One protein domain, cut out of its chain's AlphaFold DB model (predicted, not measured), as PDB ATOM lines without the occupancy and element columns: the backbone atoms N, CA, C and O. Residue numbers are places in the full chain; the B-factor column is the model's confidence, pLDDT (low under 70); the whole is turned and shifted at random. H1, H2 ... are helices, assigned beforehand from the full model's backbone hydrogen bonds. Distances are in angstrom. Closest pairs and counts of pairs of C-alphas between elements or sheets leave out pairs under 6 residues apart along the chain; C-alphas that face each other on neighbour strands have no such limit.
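Overview. This is residues 77 to 209 of the 380 residues of the protein "DUF4240 domain-containing protein" of Yoonia rosea (UniProt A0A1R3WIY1). Three long helices, H3, H5 and H6, lie side by side as a loose, lengthwise bundle, with H5 running against both of the others. H2 packs at a slant on the first residues of H3, with short H1 close by, while at the far end H4, which comes just before H5 in the chain and meets it almost end to end, forms an arm that lengthens the whole; residues 144 to 149 stick out there. The printed part has 133 residues with six named helices, in the order H1 to H6, and no named strand, so its class is all helix. It is loose, with a radius of gyration of the C-alphas of 17.6 A, and elongated, spanning 56 by 30 by 21 A.

Along the chain. H3, the longest helix, holds residues 111 to 138 and runs 40.4 A from C-alpha 111 at (350.275, 192.479, 221.589) to C-alpha 138 at (312.708, 179.876, 229.312). H5 holds residues 164 to 184, 30.1 A, and H6 residues 189 to 204, 22.3 A, ending with C-alpha 204 at (326.059, 174.958, 219.008). H4 is residues 150 to 162, 18.1 A; H2 is residues 96 to 107, 16.4 A; H1 is residues 77 to 83, 9.9 A, beginning with C-alpha 77 at (348.479, 200.515, 231.684).

Arrangement. H3 is the hub, touching four other helices. It touches H5 at a shallow tilt of 21 degrees, opposite ways; their closest C-alphas, of Arg 115 and Ala 182, are 6.0 A apart. H5 and H6 form a helical hairpin and touch at a shallow tilt of 12 degrees, opposite ways, the closest C-alphas being those of Arg 179 and Ile 195 at 6.5 A. H3 and H6 are near each other. H2 and H3 form a helical hairpin at a steep tilt of 41 degrees; H2 touches with residues 102 to 106 alone, the closest C-alphas being those of Leu 102 and Val 114 at 5.6 A. H1 only just touches H3, with 3 pairs of C-alphas within 8 A, the closest those of Glu 80 and Arg 113 at 6.5 A. H1 and H2 are close but not clearly touching, with the C-alphas of Cys 83 and Arg 98 closest at 6.2 A. H3 and H4 form a helical hairpin at a steep tilt of 42 degrees; residues 132 to 136 of H3 touch residues 160 to 161 of H4, and the closest C-alphas, of Arg 136 and Ile 161, are 6.1 A apart. H4 and H5 meet only through their link. H4 and H6 are apart. In all six helices every O i to N i+4 pair is within hydrogen-bond range.

Size, cuts and confidence. The two C-alphas farthest apart, those of Ile 108 and Ser 149, are 56.2 A from each other. The printed part has no cut. The links H1 to H2, 12 residues, and H3 to H4, 11 residues, are long; the other three are tight. The mean pLDDT of the printed part is 86.3, and it is under 70 at residues 86 to 89, 123 to 124, 127, 134 and 207 to 209.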
ATOM      1  N   ASP A  77     349.444 201.129 230.763       80.25
ATOM      2  CA  ASP A  77     348.479 200.515 231.684       80.25
ATOM      3  C   ASP A  77     347.189 201.336 231.778       80.25
ATOM      4  O   ASP A  77     346.096 200.780 231.737       80.25
ATOM      5  N   GLN A  78     347.304 202.664 231.823       83.12
ATOM      6  CA  GLN A  78     346.150 203.559 231.874       83.12
ATOM      7  C   GLN A  78     345.377 203.569 230.548       83.12
ATOM      8  O   GLN A  78     344.147 203.585 230.556       83.12
ATOM      9  N   ILE A  79     346.080 203.518 229.411       90.06
ATOM     10  CA  ILE A  79     345.441 203.398 228.091       90.06
ATOM     11  C   ILE A  79     344.714 202.056 227.968       90.06
ATOM     12  O   ILE A  79     343.583 202.006 227.483       90.06
ATOM     13  N   GLU A  80     345.348 200.966 228.405       84.94
ATOM     14  CA  GLU A  80     344.732 199.641 228.409       84.94
ATOM     15  C   GLU A  80     343.482 199.620 229.286       84.94
ATOM     16  O   GLU A  80     342.439 199.166 228.819       84.94
ATOM     17  N   ALA A  81     343.556 200.150 230.509       78.06
ATOM     18  CA  ALA A  81     342.416 200.233 231.416       78.06
ATOM     19  C   ALA A  81     341.250 201.011 230.789       78.06
ATOM     20  O   ALA A  81     340.130 200.512 230.774       78.06
ATOM     21  N   HIS A  82     341.521 202.168 230.176       85.06
ATOM     22  CA  HIS A  82     340.504 202.975 229.492       85.06
ATOM     23  C   HIS A  82     339.869 202.257 228.285       85.06
ATOM     24  O   HIS A  82     338.686 202.420 227.979       85.06
ATOM     25  N   CYS A  83     340.648 201.442 227.567       86.69
ATOM     26  CA  CYS A  83     340.148 200.680 226.422       86.69
ATOM     27  C   CYS A  83     339.444 199.378 226.817       86.69
ATOM     28  O   CYS A  83     338.691 198.833 226.005       86.69
ATOM     29  N   THR A  84     339.697 198.874 228.024       80.56
ATOM     30  CA  THR A  84     339.146 197.616 228.528       80.56
ATOM     31  C   THR A  84     337.733 197.854 229.053       80.56
ATOM     32  O   THR A  84     337.546 198.653 229.968       80.56
ATOM     33  N   PRO A  85     336.710 197.175 228.509       70.12
ATOM     34  CA  PRO A  85     335.357 197.302 229.030       70.12
ATOM     35  C   PRO A  85     335.261 196.867 230.495       70.12
ATOM     36  O   PRO A  85     335.716 195.782 230.852       70.12
ATOM     37  N   SER A  86     334.621 197.689 231.327       53.75
ATOM     38  CA  SER A  86     334.381 197.419 232.750       53.75
ATOM     39  C   SER A  86     332.928 197.033 233.066       53.75
ATOM     40  O   SER A  86     332.589 196.880 234.236       53.75
ATOM     41  N   GLY A  87     332.061 196.857 232.060       50.34
ATOM     42  CA  GLY A  87     330.634 196.565 232.247       50.34
ATOM     43  C   GLY A  87     329.912 196.175 230.954       50.34
ATOM     44  O   GLY A  87     330.533 195.677 230.010       50.34
ATOM     45  N   GLU A  88     328.595 196.399 230.899       50.66
ATOM     46  CA  GLU A  88     327.802 196.143 229.692       50.66
ATOM     47  C   GLU A  88     328.314 196.988 228.518       50.66
ATOM     48  O   GLU A  88     328.361 198.218 228.568       50.66
ATOM     49  N   VAL A  89     328.687 196.313 227.433       64.12
ATOM     50  CA  VAL A  89     329.008 196.958 226.160       64.12
ATOM     51  C   VAL A  89     327.804 196.885 225.240       64.12
ATOM     52  O   VAL A  89     327.031 195.924 225.275       64.12
ATOM     53  N   SER A  90     327.668 197.876 224.359       74.75
ATOM     54  CA  SER A  90     326.778 197.720 223.211       74.75
ATOM     55  C   SER A  90     327.179 196.470 222.439       74.75
ATOM     56  O   SER A  90     328.362 196.264 222.153       74.75
ATOM     57  N   PHE A  91     326.196 195.631 222.124       79.50
ATOM     58  CA  PHE A  91     326.459 194.419 221.371       79.50
ATOM     59  C   PHE A  91     326.931 194.788 219.965       79.50
ATOM     60  O   PHE A  91     326.163 195.370 219.200       79.50
ATOM     61  N   GLY A  92     328.193 194.490 219.658       88.00
ATOM     62  CA  GLY A  92     328.784 194.770 218.356       88.00
ATOM     63  C   GLY A  92     330.300 194.974 218.393       88.00
ATOM     64  O   GLY A  92     330.958 194.623 219.383       88.00
ATOM     65  N   PRO A  93     330.892 195.498 217.304       88.31
ATOM     66  CA  PRO A  93     332.335 195.632 217.172       88.31
ATOM     67  C   PRO A  93     332.925 196.634 218.164       88.31
ATOM     68  O   PRO A  93     332.269 197.579 218.607       88.31
ATOM     69  N   ILE A  94     334.217 196.461 218.455       86.38
ATOM     70  CA  ILE A  94     335.008 197.492 219.129       86.38
ATOM     71  C   ILE A  94     334.935 198.769 218.277       86.38
ATOM     72  O   ILE A  94     335.192 198.744 217.073       86.38
ATOM     73  N   GLY A  95     334.558 199.890 218.897       87.19
ATOM     74  CA  GLY A  95     334.433 201.173 218.204       87.19
ATOM     75  C   GLY A  95     335.753 201.625 217.569       87.19
ATOM     76  O   GLY A  95     336.831 201.333 218.088       87.19
ATOM     77  N   GLN A  96     335.675 202.379 216.466       87.44
ATOM     78  CA  GLN A  96     336.858 202.737 215.668       87.44
ATOM     79  C   GLN A  96     337.961 203.451 216.459       87.44
ATOM     80  O   GLN A  96     339.130 203.128 216.270       87.44
ATOM     81  N   GLY A  97     337.609 204.350 217.384       87.69
ATOM     82  CA  GLY A  97     338.598 205.025 218.233       87.69
ATOM     83  C   GLY A  97     339.416 204.043 219.079       87.69
ATOM     84  O   GLY A  97     340.639 204.130 219.121       87.69
ATOM     85  N   ARG A  98     338.767 203.032 219.674       90.31
ATOM     86  CA  ARG A  98     339.465 201.975 220.423       90.31
ATOM     87  C   ARG A  98     340.278 201.080 219.489       90.31
ATOM     88  O   ARG A  98     341.428 200.797 219.795       90.31
ATOM     89  N   LEU A  99     339.741 200.687 218.329       92.06
ATOM     90  CA  LEU A  99     340.503 199.907 217.341       92.06
ATOM     91  C   LEU A  99     341.803 200.609 216.923       92.06
ATOM     92  O   LEU A  99     342.838 199.955 216.833       92.06
ATOM     93  N   ALA A 100     341.782 201.932 216.745       93.69
ATOM     94  CA  ALA A 100     342.988 202.702 216.444       93.69
ATOM     95  C   ALA A 100     344.042 202.600 217.564       93.69
ATOM     96  O   ALA A 100     345.232 202.454 217.282       93.69
ATOM     97  N   VAL A 101     343.622 202.605 218.833       95.94
ATOM     98  CA  VAL A 101     344.521 202.384 219.980       95.94
ATOM     99  C   VAL A 101     345.113 200.975 219.967       95.94
ATOM    100  O   VAL A 101     346.314 200.811 220.182       95.94
ATOM    101  N   LEU A 102     344.297 199.961 219.674       95.50
ATOM    102  CA  LEU A 102     344.745 198.569 219.595       95.50
ATOM    103  C   LEU A 102     345.803 198.392 218.496       95.50
ATOM    104  O   LEU A 102     346.841 197.783 218.746       95.50
ATOM    105  N   GLU A 103     345.594 198.978 217.316       95.31
ATOM    106  CA  GLU A 103     346.583 198.961 216.228       95.31
ATOM    107  C   GLU A 103     347.891 199.664 216.618       95.31
ATOM    108  O   GLU A 103     348.979 199.188 216.289       95.31
ATOM    109  N   ARG A 104     347.824 200.753 217.393       96.38
ATOM    110  CA  ARG A 104     349.030 201.399 217.932       96.38
ATOM    111  C   ARG A 104     349.773 200.505 218.915       96.38
ATOM    112  O   ARG A 104     350.995 200.423 218.822       96.38
ATOM    113  N   PHE A 105     349.070 199.807 219.810       97.31
ATOM    114  CA  PHE A 105     349.699 198.816 220.685       97.31
ATOM    115  C   PHE A 105     350.373 197.695 219.887       97.31
ATOM    116  O   PHE A 105     351.514 197.340 220.190       97.31
ATOM    117  N   LEU A 106     349.729 197.185 218.831       95.56
ATOM    118  CA  LEU A 106     350.345 196.203 217.931       95.56
ATOM    119  C   LEU A 106     351.635 196.745 217.300       95.56
ATOM    120  O   LEU A 106     352.646 196.042 217.287       95.56
ATOM    121  N   ALA A 107     351.622 197.993 216.830       95.94
ATOM    122  CA  ALA A 107     352.771 198.624 216.182       95.94
ATOM    123  C   ALA A 107     353.994 198.780 217.105       95.94
ATOM    124  O   ALA A 107     355.124 198.776 216.619       95.94
ATOM    125  N   ILE A 108     353.786 198.885 218.422       95.75
ATOM    126  CA  ILE A 108     354.867 198.999 219.419       95.75
ATOM    127  C   ILE A 108     355.181 197.678 220.144       95.75
ATOM    128  O   ILE A 108     355.976 197.673 221.080       95.75
ATOM    129  N   GLY A 109     354.599 196.555 219.710       93.50
ATOM    130  CA  GLY A 109     354.878 195.226 220.271       93.50
ATOM    131  C   GLY A 109     354.079 194.865 221.530       93.50
ATOM    132  O   GLY A 109     354.312 193.812 222.119       93.50
ATOM    133  N   GLU A 110     353.085 195.666 221.914       94.25
ATOM    134  CA  GLU A 110     352.221 195.459 223.089       94.25
ATOM    135  C   GLU A 110     351.042 194.506 222.785       94.25
ATOM    136  O   GLU A 110     349.899 194.710 223.198       94.25
ATOM    137  N   GLY A 111     351.305 193.422 222.045       92.56
ATOM    138  CA  GLY A 111     350.275 192.479 221.589       92.56
ATOM    139  C   GLY A 111     349.524 191.769 222.723       92.56
ATOM    140  O   GLY A 111     348.357 191.419 222.562       92.56
ATOM    141  N   ALA A 112     350.153 191.601 223.889       84.88
ATOM    142  CA  ALA A 112     349.500 191.037 225.071       84.88
ATOM    143  C   ALA A 112     348.359 191.930 225.590       84.88
ATOM    144  O   ALA A 112     347.290 191.414 225.918       84.88
ATOM    145  N   ARG A 113     348.544 193.260 225.588       89.88
ATOM    146  CA  ARG A 113     347.510 194.233 225.985       89.88
ATOM    147  C   ARG A 113     346.306 194.158 225.057       89.88
ATOM    148  O   ARG A 113     345.165 194.086 225.500       89.88
ATOM    149  N   VAL A 114     346.577 194.085 223.754       94.44
ATOM    150  CA  VAL A 114     345.546 193.950 222.717       94.44
ATOM    151  C   VAL A 114     344.713 192.691 222.941       94.44
ATOM    152  O   VAL A 114     343.485 192.763 222.891       94.44
ATOM    153  N   ARG A 115     345.351 191.552 223.245       89.69
ATOM    154  CA  ARG A 115     344.620 190.318 223.567       89.69
ATOM    155  C   ARG A 115     343.724 190.483 224.788       89.69
ATOM    156  O   ARG A 115     342.575 190.065 224.714       89.69
ATOM    157  N   ARG A 116     344.202 191.110 225.870       81.88
ATOM    158  CA  ARG A 116     343.395 191.335 227.084       81.88
ATOM    159  C   ARG A 116     342.174 192.216 226.821       81.88
ATOM    160  O   ARG A 116     341.071 191.830 227.205       81.88
ATOM    161  N   ILE A 117     342.334 193.322 226.088       87.25
ATOM    162  CA  ILE A 117     341.211 194.207 225.726       87.25
ATOM    163  C   ILE A 117     340.165 193.453 224.895       87.25
ATOM    164  O   ILE A 117     338.969 193.507 225.190       87.25
ATOM    165  N   TRP A 118     340.606 192.713 223.872       90.44
ATOM    166  CA  TRP A 118     339.705 191.889 223.068       90.44
ATOM    167  C   TRP A 118     338.964 190.859 223.912       90.44
ATOM    168  O   TRP A 118     337.763 190.668 223.735       90.44
ATOM    169  N   ARG A 119     339.666 190.197 224.829       82.38
ATOM    170  CA  ARG A 119     339.084 189.140 225.646       82.38
ATOM    171  C   ARG A 119     338.018 189.665 226.600       82.38
ATOM    172  O   ARG A 119     336.956 189.056 226.693       82.38
ATOM    173  N   ALA A 120     338.250 190.828 227.210       74.06
ATOM    174  CA  ALA A 120     337.242 191.527 228.003       74.06
ATOM    175  C   ALA A 120     335.999 191.862 227.161       74.06
ATOM    176  O   ALA A 120     334.880 191.530 227.551       74.06
ATOM    177  N   HIS A 121     336.190 192.411 225.954       82.88
ATOM    178  CA  HIS A 121     335.082 192.684 225.026       82.88
ATOM    179  C   HIS A 121     334.305 191.409 224.661       82.88
ATOM    180  O   HIS A 121     333.076 191.393 224.717       82.88
ATOM    181  N   MET A 122     335.003 190.309 224.355       85.19
ATOM    182  CA  MET A 122     334.375 189.008 224.079       85.19
ATOM    183  C   MET A 122     333.618 188.459 225.291       85.19
ATOM    184  O   MET A 122     332.546 187.881 225.121       85.19
ATOM    185  N   GLY A 123     334.136 188.649 226.505       68.88
ATOM    186  CA  GLY A 123     333.454 188.292 227.748       68.88
ATOM    187  C   GLY A 123     332.080 188.952 227.852       68.88
ATOM    188  O   GLY A 123     331.075 188.251 228.009       68.88
ATOM    189  N   CYS A 124     332.019 190.274 227.659       69.44
ATOM    190  CA  CYS A 124     330.768 191.032 227.701       69.44
ATOM    191  C   CYS A 124     329.773 190.568 226.624       69.44
ATOM    192  O   CYS A 124     328.608 190.309 226.926       69.44
ATOM    193  N   LEU A 125     330.219 190.399 225.372       80.12
ATOM    194  CA  LEU A 125     329.328 189.965 224.289       80.12
ATOM    195  C   LEU A 125     328.798 188.541 224.500       80.12
ATOM    196  O   LEU A 125     327.607 188.295 224.300       80.12
ATOM    197  N   LYS A 126     329.650 187.604 224.942       80.38
ATOM    198  CA  LYS A 126     329.224 186.236 225.272       80.38
ATOM    199  C   LYS A 126     328.186 186.243 226.395       80.38
ATOM    200  O   LYS A 126     327.189 185.529 226.287       80.38
ATOM    201  N   ALA A 127     328.392 187.030 227.453       66.12
ATOM    202  CA  ALA A 127     327.450 187.129 228.570       66.12
ATOM    203  C   ALA A 127     326.056 187.565 228.089       66.12
ATOM    204  O   ALA A 127     325.074 186.856 228.332       66.12
ATOM    205  N   THR A 128     325.991 188.649 227.309       74.69
ATOM    206  CA  THR A 128     324.747 189.122 226.686       74.69
ATOM    207  C   THR A 128     324.134 188.049 225.790       74.69
ATOM    208  O   THR A 128     322.963 187.712 225.948       74.69
ATOM    209  N   PHE A 129     324.919 187.442 224.894       80.81
ATOM    210  CA  PHE A 129     324.423 186.413 223.979       80.81
ATOM    211  C   PHE A 129     323.738 185.262 224.720       80.81
ATOM    212  O   PHE A 129     322.631 184.838 224.380       80.81
ATOM    213  N   TRP A 130     324.375 184.766 225.775       73.44
ATOM    214  CA  TRP A 130     323.826 183.661 226.539       73.44
ATOM    215  C   TRP A 130     322.593 184.029 227.353       73.44
ATOM    216  O   TRP A 130     321.711 183.182 227.490       73.44
ATOM    217  N   TRP A 131     322.500 185.264 227.849       74.44
ATOM    218  CA  TRP A 131     321.273 185.753 228.472       74.44
ATOM    219  C   TRP A 131     320.092 185.659 227.495       74.44
ATOM    220  O   TRP A 131     319.060 185.077 227.828       74.44
ATOM    221  N   TYR A 132     320.274 186.093 226.244       80.94
ATOM    222  CA  TYR A 132     319.256 185.952 225.194       80.94
ATOM    223  C   TYR A 132     318.885 184.485 224.921       80.94
ATOM    224  O   TYR A 132     317.705 184.157 224.771       80.94
ATOM    225  N   ILE A 133     319.869 183.579 224.873       81.62
ATOM    226  CA  ILE A 133     319.616 182.138 224.706       81.62
ATOM    227  C   ILE A 133     318.826 181.575 225.896       81.62
ATOM    228  O   ILE A 133     317.907 180.776 225.701       81.62
ATOM    229  N   ALA A 134     319.142 181.994 227.121       68.81
ATOM    230  CA  ALA A 134     318.425 181.583 228.321       68.81
ATOM    231  C   ALA A 134     316.971 182.083 228.312       68.81
ATOM    232  O   ALA A 134     316.062 181.280 228.532       68.81
ATOM    233  N   GLU A 135     316.740 183.355 227.978       78.06
ATOM    234  CA  GLU A 135     315.398 183.939 227.832       78.06
ATOM    235  C   GLU A 135     314.579 183.210 226.760       78.06
ATOM    236  O   GLU A 135     313.431 182.823 226.999       78.06
ATOM    237  N   ARG A 136     315.190 182.908 225.605       89.81
ATOM    238  CA  ARG A 136     314.562 182.088 224.557       89.81
ATOM    239  C   ARG A 136     314.116 180.732 225.088       89.81
ATOM    240  O   ARG A 136     312.994 180.292 224.838       89.81
ATOM    241  N   ASN A 137     315.015 180.050 225.793       80.94
ATOM    242  CA  ASN A 137     314.796 178.693 226.283       80.94
ATOM    243  C   ASN A 137     313.789 178.657 227.446       80.94
ATOM    244  O   ASN A 137     313.094 177.656 227.622       80.94
ATOM    245  N   ALA A 138     313.677 179.739 228.224       75.06
ATOM    246  CA  ALA A 138     312.708 179.876 229.312       75.06
ATOM    247  C   ALA A 138     311.255 180.023 228.825       75.06
ATOM    248  O   ALA A 138     310.328 179.736 229.603       75.06
ATOM    249  N   GLN A 139     311.084 180.402 227.550       87.88
ATOM    250  CA  GLN A 139     309.827 180.737 226.881       87.88
ATOM    251  C   GLN A 139     309.112 181.947 227.506       87.88
ATOM    252  O   GLN A 139     309.335 182.310 228.661       87.88
ATOM    253  N   PHE A 140     308.202 182.570 226.750       89.38
ATOM    254  CA  PHE A 140     307.467 183.745 227.222       89.38
ATOM    255  C   PHE A 140     306.705 183.470 228.526       89.38
ATOM    256  O   PHE A 140     305.875 182.558 228.607       89.38
ATOM    257  N   ARG A 141     306.915 184.334 229.524       86.44
ATOM    258  CA  ARG A 141     306.142 184.366 230.769       86.44
ATOM    259  C   ARG A 141     305.730 185.796 231.068       86.44
ATOM    260  O   ARG A 141     306.565 186.690 231.130       86.44
ATOM    261  N   LYS A 142     304.437 186.000 231.315       84.69
ATOM    262  CA  LYS A 142     303.917 187.307 231.719       84.69
ATOM    263  C   LYS A 142     304.527 187.731 233.053       84.69
ATOM    264  O   LYS A 142     304.352 187.047 234.066       84.69
ATOM    265  N   SER A 143     305.156 188.899 233.068       82.38
ATOM    266  CA  SER A 143     305.592 189.538 234.300       82.38
ATOM    267  C   SER A 143     304.423 190.276 234.943       82.38
ATOM    268  O   SER A 143     303.761 191.104 234.313       82.38
ATOM    269  N   LYS A 144     304.175 189.984 236.223       83.25
ATOM    270  CA  LYS A 144     303.173 190.693 237.034       83.25
ATOM    271  C   LYS A 144     303.664 192.059 237.520       83.25
ATOM    272  O   LYS A 144     302.851 192.865 237.952       83.25
ATOM    273  N   ASN A 145     304.971 192.306 237.438       78.75
ATOM    274  CA  ASN A 145     305.615 193.515 237.954       78.75
ATOM    275  C   ASN A 145     305.762 194.607 236.885       78.75
ATOM    276  O   ASN A 145     306.204 195.708 237.190       78.75
ATOM    277  N   ILE A 146     305.406 194.308 235.633       76.62
ATOM    278  CA  ILE A 146     305.463 195.253 234.518       76.62
ATOM    279  C   ILE A 146     304.035 195.712 234.221       76.62
ATOM    280  O   ILE A 146     303.162 194.892 233.942       76.62
ATOM    281  N   GLY A 147     303.800 197.026 234.264       83.38
ATOM    282  CA  GLY A 147     302.473 197.626 234.067       83.38
ATOM    283  C   GLY A 147     301.922 197.551 232.635       83.38
ATOM    284  O   GLY A 147     300.800 197.987 232.392       83.38
ATOM    285  N   SER A 148     302.687 197.020 231.675       89.00
ATOM    286  CA  SER A 148     302.258 196.864 230.282       89.00
ATOM    287  C   SER A 148     301.374 195.627 230.086       89.00
ATOM    288  O   SER A 148     301.452 194.645 230.829       89.00
ATOM    289  N   SER A 149     300.513 195.668 229.062       92.62
ATOM    290  CA  SER A 149     299.618 194.554 228.741       92.62
ATOM    291  C   SER A 149     300.402 193.294 228.364       92.62
ATOM    292  O   SER A 149     301.509 193.359 227.834       92.62
ATOM    293  N   GLU A 150     299.803 192.123 228.576       92.88
ATOM    294  CA  GLU A 150     300.423 190.846 228.198       92.88
ATOM    295  C   GLU A 150     300.762 190.777 226.707       92.88
ATOM    296  O   GLU A 150     301.813 190.267 226.335       92.88
ATOM    297  N   GLN A 151     299.899 191.342 225.858       93.25
ATOM    298  CA  GLN A 151     300.144 191.438 224.423       93.25
ATOM    299  C   GLN A 151     301.388 192.278 224.121       93.25
ATOM    300  O   GLN A 151     302.179 191.908 223.256       93.25
ATOM    301  N   ARG A 152     301.590 193.384 224.851       92.56
ATOM    302  CA  ARG A 152     302.781 194.214 224.682       92.56
ATOM    303  C   ARG A 152     304.039 193.481 225.135       92.56
ATOM    304  O   ARG A 152     304.990 193.420 224.366       92.56
ATOM    305  N   GLN A 153     304.005 192.860 226.316       90.38
ATOM    306  CA  GLN A 153     305.122 192.058 226.828       90.38
ATOM    307  C   GLN A 153     305.491 190.920 225.864       90.38
ATOM    308  O   GLN A 153     306.668 190.654 225.642       90.38
ATOM    309  N   ARG A 154     304.493 190.265 225.258       93.00
ATOM    310  CA  ARG A 154     304.712 189.208 224.265       93.00
ATOM    311  C   ARG A 154     305.362 189.742 222.991       93.00
ATOM    312  O   ARG A 154     306.306 189.133 222.510       93.00
ATOM    313  N   CYS A 155     304.905 190.888 222.487       93.56
ATOM    314  CA  CYS A 155     305.512 191.538 221.326       93.56
ATOM    315  C   CYS A 155     306.975 191.935 221.589       93.56
ATOM    316  O   CYS A 155     307.829 191.740 220.728       93.56
ATOM    317  N   ASP A 156     307.276 192.465 222.778       89.12
ATOM    318  CA  ASP A 156     308.644 192.830 223.157       89.12
ATOM    319  C   ASP A 156     309.538 191.575 223.288       89.12
ATOM    320  O   ASP A 156     310.658 191.572 222.780       89.12
ATOM    321  N   TYR A 157     309.021 190.473 223.851       91.44
ATOM    322  CA  TYR A 157     309.708 189.171 223.871       91.44
ATOM    323  C   TYR A 157     309.967 188.617 222.462       91.44
ATOM    324  O   TYR A 157     311.079 188.198 222.156       91.44
ATOM    325  N   GLU A 158     308.970 188.625 221.575       94.44
ATOM    326  CA  GLU A 158     309.121 188.126 220.201       94.44
ATOM    327  C   GLU A 158     310.193 188.909 219.432       94.44
ATOM    328  O   GLU A 158     311.021 188.303 218.751       94.44
ATOM    329  N   LYS A 159     310.237 190.237 219.603       93.06
ATOM    330  CA  LYS A 159     311.302 191.081 219.044       93.06
ATOM    331  C   LYS A 159     312.673 190.694 219.586       93.06
ATOM    332  O   LYS A 159     313.599 190.510 218.799       93.06
ATOM    333  N   LEU A 160     312.781 190.532 220.903       87.50
ATOM    334  CA  LEU A 160     314.018 190.149 221.579       87.50
ATOM    335  C   LEU A 160     314.577 188.833 221.018       87.50
ATOM    336  O   LEU A 160     315.736 188.776 220.618       87.50
ATOM    337  N   ILE A 161     313.740 187.800 220.907       93.62
ATOM    338  CA  ILE A 161     314.159 186.487 220.396       93.62
ATOM    339  C   ILE A 161     314.473 186.522 218.898       93.62
ATOM    340  O   ILE A 161     315.391 185.831 218.451       93.62
ATOM    341  N   SER A 162     313.747 187.327 218.115       95.56
ATOM    342  CA  SER A 162     313.959 187.409 216.664       95.56
ATOM    343  C   SER A 162     315.344 187.933 216.270       95.56
ATOM    344  O   SER A 162     315.818 187.593 215.191       95.56
ATOM    345  N   GLY A 163     316.015 188.690 217.147       94.94
ATOM    346  CA  GLY A 163     317.366 189.213 216.912       94.94
ATOM    347  C   GLY A 163     318.507 188.220 217.167       94.94
ATOM    348  O   GLY A 163     319.642 188.486 216.780       94.94
ATOM    349  N   ILE A 164     318.240 187.063 217.789       95.06
ATOM    350  CA  ILE A 164     319.287 186.101 218.185       95.06
ATOM    351  C   ILE A 164     320.150 185.614 217.006       95.06
ATOM    352  O   ILE A 164     321.368 185.553 217.177       95.06
ATOM    353  N   PRO A 165     319.603 185.277 215.819       97.31
ATOM    354  CA  PRO A 165     320.422 184.825 214.693       97.31
ATOM    355  C   PRO A 165     321.422 185.876 214.192       97.31
ATOM    356  O   PRO A 165     322.556 185.530 213.863       97.31
ATOM    357  N   ASP A 166     321.024 187.151 214.155       96.00
ATOM    358  CA  ASP A 166     321.906 188.249 213.742       96.00
ATOM    359  C   ASP A 166     323.003 188.490 214.776       96.00
ATOM    360  O   ASP A 166     324.181 188.545 214.431       96.00
ATOM    361  N   MET A 167     322.611 188.521 216.049       94.00
ATOM    362  CA  MET A 167     323.511 188.640 217.191       94.00
ATOM    363  C   MET A 167     324.545 187.498 217.226       94.00
ATOM    364  O   MET A 167     325.728 187.726 217.466       94.00
ATOM    365  N   LYS A 168     324.123 186.260 216.925       97.00
ATOM    366  CA  LYS A 168     325.012 185.093 216.813       97.00
ATOM    367  C   LYS A 168     326.055 185.275 215.716       97.00
ATOM    368  O   LYS A 168     327.230 185.018 215.954       97.00
ATOM    369  N   ARG A 169     325.623 185.678 214.518       97.69
ATOM    370  CA  ARG A 169     326.515 185.890 213.371       97.69
ATOM    371  C   ARG A 169     327.576 186.933 213.710       97.69
ATOM    372  O   ARG A 169     328.757 186.658 213.556       97.69
ATOM    373  N   GLU A 170     327.150 188.081 214.229       96.56
ATOM    374  CA  GLU A 170     328.057 189.172 214.591       96.56
ATOM    375  C   GLU A 170     329.064 188.757 215.671       96.56
ATOM    376  O   GLU A 170     330.251 189.050 215.551       96.56
ATOM    377  N   LEU A 171     328.632 188.004 216.689       94.44
ATOM    378  CA  LEU A 171     329.549 187.467 217.694       94.44
ATOM    379  C   LEU A 171     330.584 186.518 217.093       94.44
ATOM    380  O   LEU A 171     331.761 186.630 217.417       94.44
ATOM    381  N   LEU A 172     330.167 185.598 216.222       97.94
ATOM    382  CA  LEU A 172     331.085 184.656 215.583       97.94
ATOM    383  C   LEU A 172     332.111 185.373 214.697       97.94
ATOM    384  O   LEU A 172     333.293 185.037 214.759       97.94
ATOM    385  N   ASP A 173     331.694 186.399 213.951       97.31
ATOM    386  CA  ASP A 173     332.599 187.228 213.144       97.31
ATOM    387  C   ASP A 173     333.645 187.932 214.030       97.31
ATOM    388  O   ASP A 173     334.844 187.923 213.735       97.31
ATOM    389  N   LEU A 174     333.217 188.489 215.168       95.94
ATOM    390  CA  LEU A 174     334.112 189.147 216.122       95.94
ATOM    391  C   LEU A 174     335.055 188.165 216.824       95.94
ATOM    392  O   LEU A 174     336.232 188.471 217.011       95.94
ATOM    393  N   MET A 175     334.571 186.977 217.186       95.62
ATOM    394  CA  MET A 175     335.400 185.936 217.789       95.62
ATOM    395  C   MET A 175     336.439 185.397 216.804       95.62
ATOM    396  O   MET A 175     337.571 185.131 217.206       95.62
ATOM    397  N   ALA A 176     336.103 185.297 215.515       97.25
ATOM    398  CA  ALA A 176     337.062 184.956 214.469       97.25
ATOM    399  C   ALA A 176     338.158 186.030 214.337       97.25
ATOM    400  O   ALA A 176     339.345 185.695 214.306       97.25
ATOM    401  N   ALA A 177     337.787 187.315 214.352       95.69
ATOM    402  CA  ALA A 177     338.748 188.422 214.341       95.69
ATOM    403  C   ALA A 177     339.650 188.426 215.591       95.69
ATOM    404  O   ALA A 177     340.869 188.628 215.498       95.69
ATOM    405  N   PHE A 178     339.082 188.141 216.768       95.19
ATOM    406  CA  PHE A 178     339.862 187.981 217.994       95.19
ATOM    407  C   PHE A 178     340.839 186.809 217.884       95.19
ATOM    408  O   PHE A 178     342.018 186.953 218.202       95.19
ATOM    409  N   ARG A 179     340.384 185.661 217.378       97.38
ATOM    410  CA  ARG A 179     341.210 184.466 217.193       97.38
ATOM    411  C   ARG A 179     342.383 184.708 216.239       97.38
ATOM    412  O   ARG A 179     343.502 184.255 216.503       97.38
ATOM    413  N   GLU A 180     342.163 185.450 215.158       96.56
ATOM    414  CA  GLU A 180     343.230 185.882 214.252       96.56
ATOM    415  C   GLU A 180     344.230 186.797 214.975       96.56
ATOM    416  O   GLU A 180     345.441 186.573 214.923       96.56
ATOM    417  N   THR A 181     343.727 187.783 215.718       95.25
ATOM    418  CA  THR A 181     344.549 188.720 216.498       95.25
ATOM    419  C   THR A 181     345.387 187.996 217.555       95.25
ATOM    420  O   THR A 181     346.584 188.260 217.695       95.25
ATOM    421  N   ALA A 182     344.800 187.033 218.269       93.81
ATOM    422  CA  ALA A 182     345.493 186.205 219.248       93.81
ATOM    423  C   ALA A 182     346.642 185.422 218.596       93.81
ATOM    424  O   ALA A 182     347.763 185.419 219.103       93.81
ATOM    425  N   THR A 183     346.399 184.851 217.415       96.50
ATOM    426  CA  THR A 183     347.424 184.145 216.630       96.50
ATOM    427  C   THR A 183     348.562 185.088 216.230       96.50
ATOM    428  O   THR A 183     349.729 184.803 216.492       96.50
ATOM    429  N   ARG A 184     348.229 186.251 215.653       94.94
ATOM    430  CA  ARG A 184     349.202 187.262 215.196       94.94
ATOM    431  C   ARG A 184     350.073 187.817 216.320       94.94
ATOM    432  O   ARG A 184     351.193 188.247 216.068       94.94
ATOM    433  N   THR A 185     349.560 187.823 217.546       93.75
ATOM    434  CA  THR A 185     350.247 188.377 218.717       93.75
ATOM    435  C   THR A 185     350.949 187.313 219.570       93.75
ATOM    436  O   THR A 185     351.498 187.646 220.621       93.75
ATOM    437  N   GLY A 186     350.966 186.048 219.132       91.12
ATOM    438  CA  GLY A 186     351.702 184.968 219.795       91.12
ATOM    439  C   GLY A 186     350.997 184.367 221.014       91.12
ATOM    440  O   GLY A 186     351.663 184.021 221.987       91.12
ATOM    441  N   ALA A 187     349.664 184.270 220.992       90.06
ATOM    442  CA  ALA A 187     348.909 183.516 221.994       90.06
ATOM    443  C   ALA A 187     349.372 182.050 222.078       90.06
ATOM    444  O   ALA A 187     349.783 181.451 221.081       90.06
ATOM    445  N   SER A 188     349.280 181.464 223.273       86.00
ATOM    446  CA  SER A 188     349.625 180.053 223.487       86.00
ATOM    447  C   SER A 188     348.622 179.110 222.809       86.00
ATOM    448  O   SER A 188     347.464 179.471 222.596       86.00
ATOM    449  N   GLU A 189     349.023 177.864 222.540       86.69
ATOM    450  CA  GLU A 189     348.103 176.836 222.021       86.69
ATOM    451  C   GLU A 189     346.887 176.630 222.935       86.69
ATOM    452  O   GLU A 189     345.775 176.420 222.458       86.69
ATOM    453  N   THR A 190     347.080 176.731 224.254       79.62
ATOM    454  CA  THR A 190     345.996 176.623 225.237       79.62
ATOM    455  C   THR A 190     345.007 177.779 225.127       79.62
ATOM    456  O   THR A 190     343.800 177.553 225.171       79.62
ATOM    457  N   GLU A 191     345.498 179.006 224.949       78.88
ATOM    458  CA  GLU A 191     344.651 180.187 224.763       78.88
ATOM    459  C   GLU A 191     343.840 180.085 223.465       78.88
ATOM    460  O   GLU A 191     342.623 180.267 223.478       78.88
ATOM    461  N   LEU A 192     344.490 179.713 222.357       90.69
ATOM    462  CA  LEU A 192     343.824 179.523 221.065       90.69
ATOM    463  C   LEU A 192     342.749 178.431 221.134       90.69
ATOM    464  O   LEU A 192     341.643 178.640 220.639       90.69
ATOM    465  N   ALA A 193     343.037 177.309 221.801       85.12
ATOM    466  CA  ALA A 193     342.069 176.235 222.008       85.12
ATOM    467  C   ALA A 193     340.870 176.668 222.871       85.12
ATOM    468  O   ALA A 193     339.755 176.202 222.643       85.12
ATOM    469  N   GLY A 194     341.080 177.563 223.844       79.44
ATOM    470  CA  GLY A 194     340.001 178.161 224.633       79.44
ATOM    471  C   GLY A 194     339.054 178.998 223.772       79.44
ATOM    472  O   GLY A 194     337.841 178.800 223.826       79.44
ATOM    473  N   ILE A 195     339.611 179.859 222.913       86.94
ATOM    474  CA  ILE A 195     338.827 180.666 221.964       86.94
ATOM    475  C   ILE A 195     338.043 179.756 221.006       86.94
ATOM    476  O   ILE A 195     336.849 179.962 220.802       86.94
ATOM    477  N   ASP A 196     338.684 178.716 220.463       92.50
ATOM    478  CA  ASP A 196     338.041 177.767 219.545       92.50
ATOM    479  C   ASP A 196     336.883 177.005 220.224       92.50
ATOM    480  O   ASP A 196     335.833 176.776 219.618       92.50
ATOM    481  N   ALA A 197     337.034 176.652 221.505       82.81
ATOM    482  CA  ALA A 197     335.979 176.011 222.285       82.81
ATOM    483  C   ALA A 197     334.786 176.946 222.543       82.81
ATOM    484  O   ALA A 197     333.637 176.503 222.468       82.81
ATOM    485  N   ASP A 198     335.040 178.228 222.817       81.06
ATOM    486  CA  ASP A 198     333.976 179.224 222.944       81.06
ATOM    487  C   ASP A 198     333.226 179.408 221.619       81.06
ATOM    488  O   ASP A 198     331.994 179.436 221.622       81.06
ATOM    489  N   ILE A 199     333.941 179.494 220.487       93.75
ATOM    490  CA  ILE A 199     333.333 179.602 219.150       93.75
ATOM    491  C   ILE A 199     332.384 178.423 218.926       93.75
ATOM    492  O   ILE A 199     331.201 178.627 218.647       93.75
ATOM    493  N   ALA A 200     332.859 177.196 219.156       90.62
ATOM    494  CA  ALA A 200     332.048 175.989 219.011       90.62
ATOM    495  C   ALA A 200     330.815 175.984 219.938       90.62
ATOM    496  O   ALA A 200     329.742 175.508 219.556       90.62
ATOM    497  N   ALA A 201     330.930 176.527 221.155       82.50
ATOM    498  CA  ALA A 201     329.804 176.652 222.077       82.50
ATOM    499  C   ALA A 201     328.734 177.620 221.549       82.50
ATOM    500  O   ALA A 201     327.543 177.299 221.596       82.50
ATOM    501  N   ILE A 202     329.146 178.779 221.021       89.56
ATOM    502  CA  ILE A 202     328.245 179.767 220.410       89.56
ATOM    503  C   ILE A 202     327.584 179.183 219.158       89.56
ATOM    504  O   ILE A 202     326.364 179.283 219.014       89.56
ATOM    505  N   GLU A 203     328.339 178.501 218.292       95.50
ATOM    506  CA  GLU A 203     327.811 177.799 217.115       95.50
ATOM    507  C   GLU A 203     326.733 176.776 217.491       95.50
ATOM    508  O   GLU A 203     325.653 176.762 216.893       95.50
ATOM    509  N   ALA A 204     326.993 175.965 218.517       92.12
ATOM    510  CA  ALA A 204     326.059 174.958 219.008       92.12
ATOM    511  C   ALA A 204     324.906 175.538 219.847       92.12
ATOM    512  O   ALA A 204     323.976 174.803 220.180       92.12
ATOM    513  N   GLU A 205     324.969 176.823 220.227       90.44
ATOM    514  CA  GLU A 205     324.087 177.461 221.220       90.44
ATOM    515  C   GLU A 205     323.963 176.637 222.511       90.44
ATOM    516  O   GLU A 205     322.928 176.607 223.183       90.44
ATOM    517  N   ALA A 206     325.050 175.952 222.855       81.69
ATOM    518  CA  ALA A 206     325.113 175.015 223.953       81.69
ATOM    519  C   ALA A 206     326.369 175.301 224.767       81.69
ATOM    520  O   ALA A 206     327.484 174.995 224.345       81.69
ATOM    521  N   ARG A 207     326.181 175.857 225.970       68.25
ATOM    522  CA  ARG A 207     327.291 176.004 226.911       68.25
ATOM    523  C   ARG A 207     327.841 174.613 227.252       68.25
ATOM    524  O   ARG A 207     327.055 173.742 227.655       68.25
ATOM    525  N   PRO A 208     329.158 174.376 227.126       56.84
ATOM    526  CA  PRO A 208     329.747 173.116 227.539       56.84
ATOM    527  C   PRO A 208     329.463 172.910 229.026       56.84
ATOM    528  O   PRO A 208     329.774 173.751 229.867       56.84
ATOM    529  N   ARG A 209     328.842 171.776 229.369       54.78
ATOM    530  CA  ARG A 209     328.704 171.394 230.775       54.78
ATOM    531  C   ARG A 209     330.096 171.017 231.269       54.78
ATOM    532  O   ARG A 209     330.722 170.171 230.624       54.78
TER     533      ARG A 209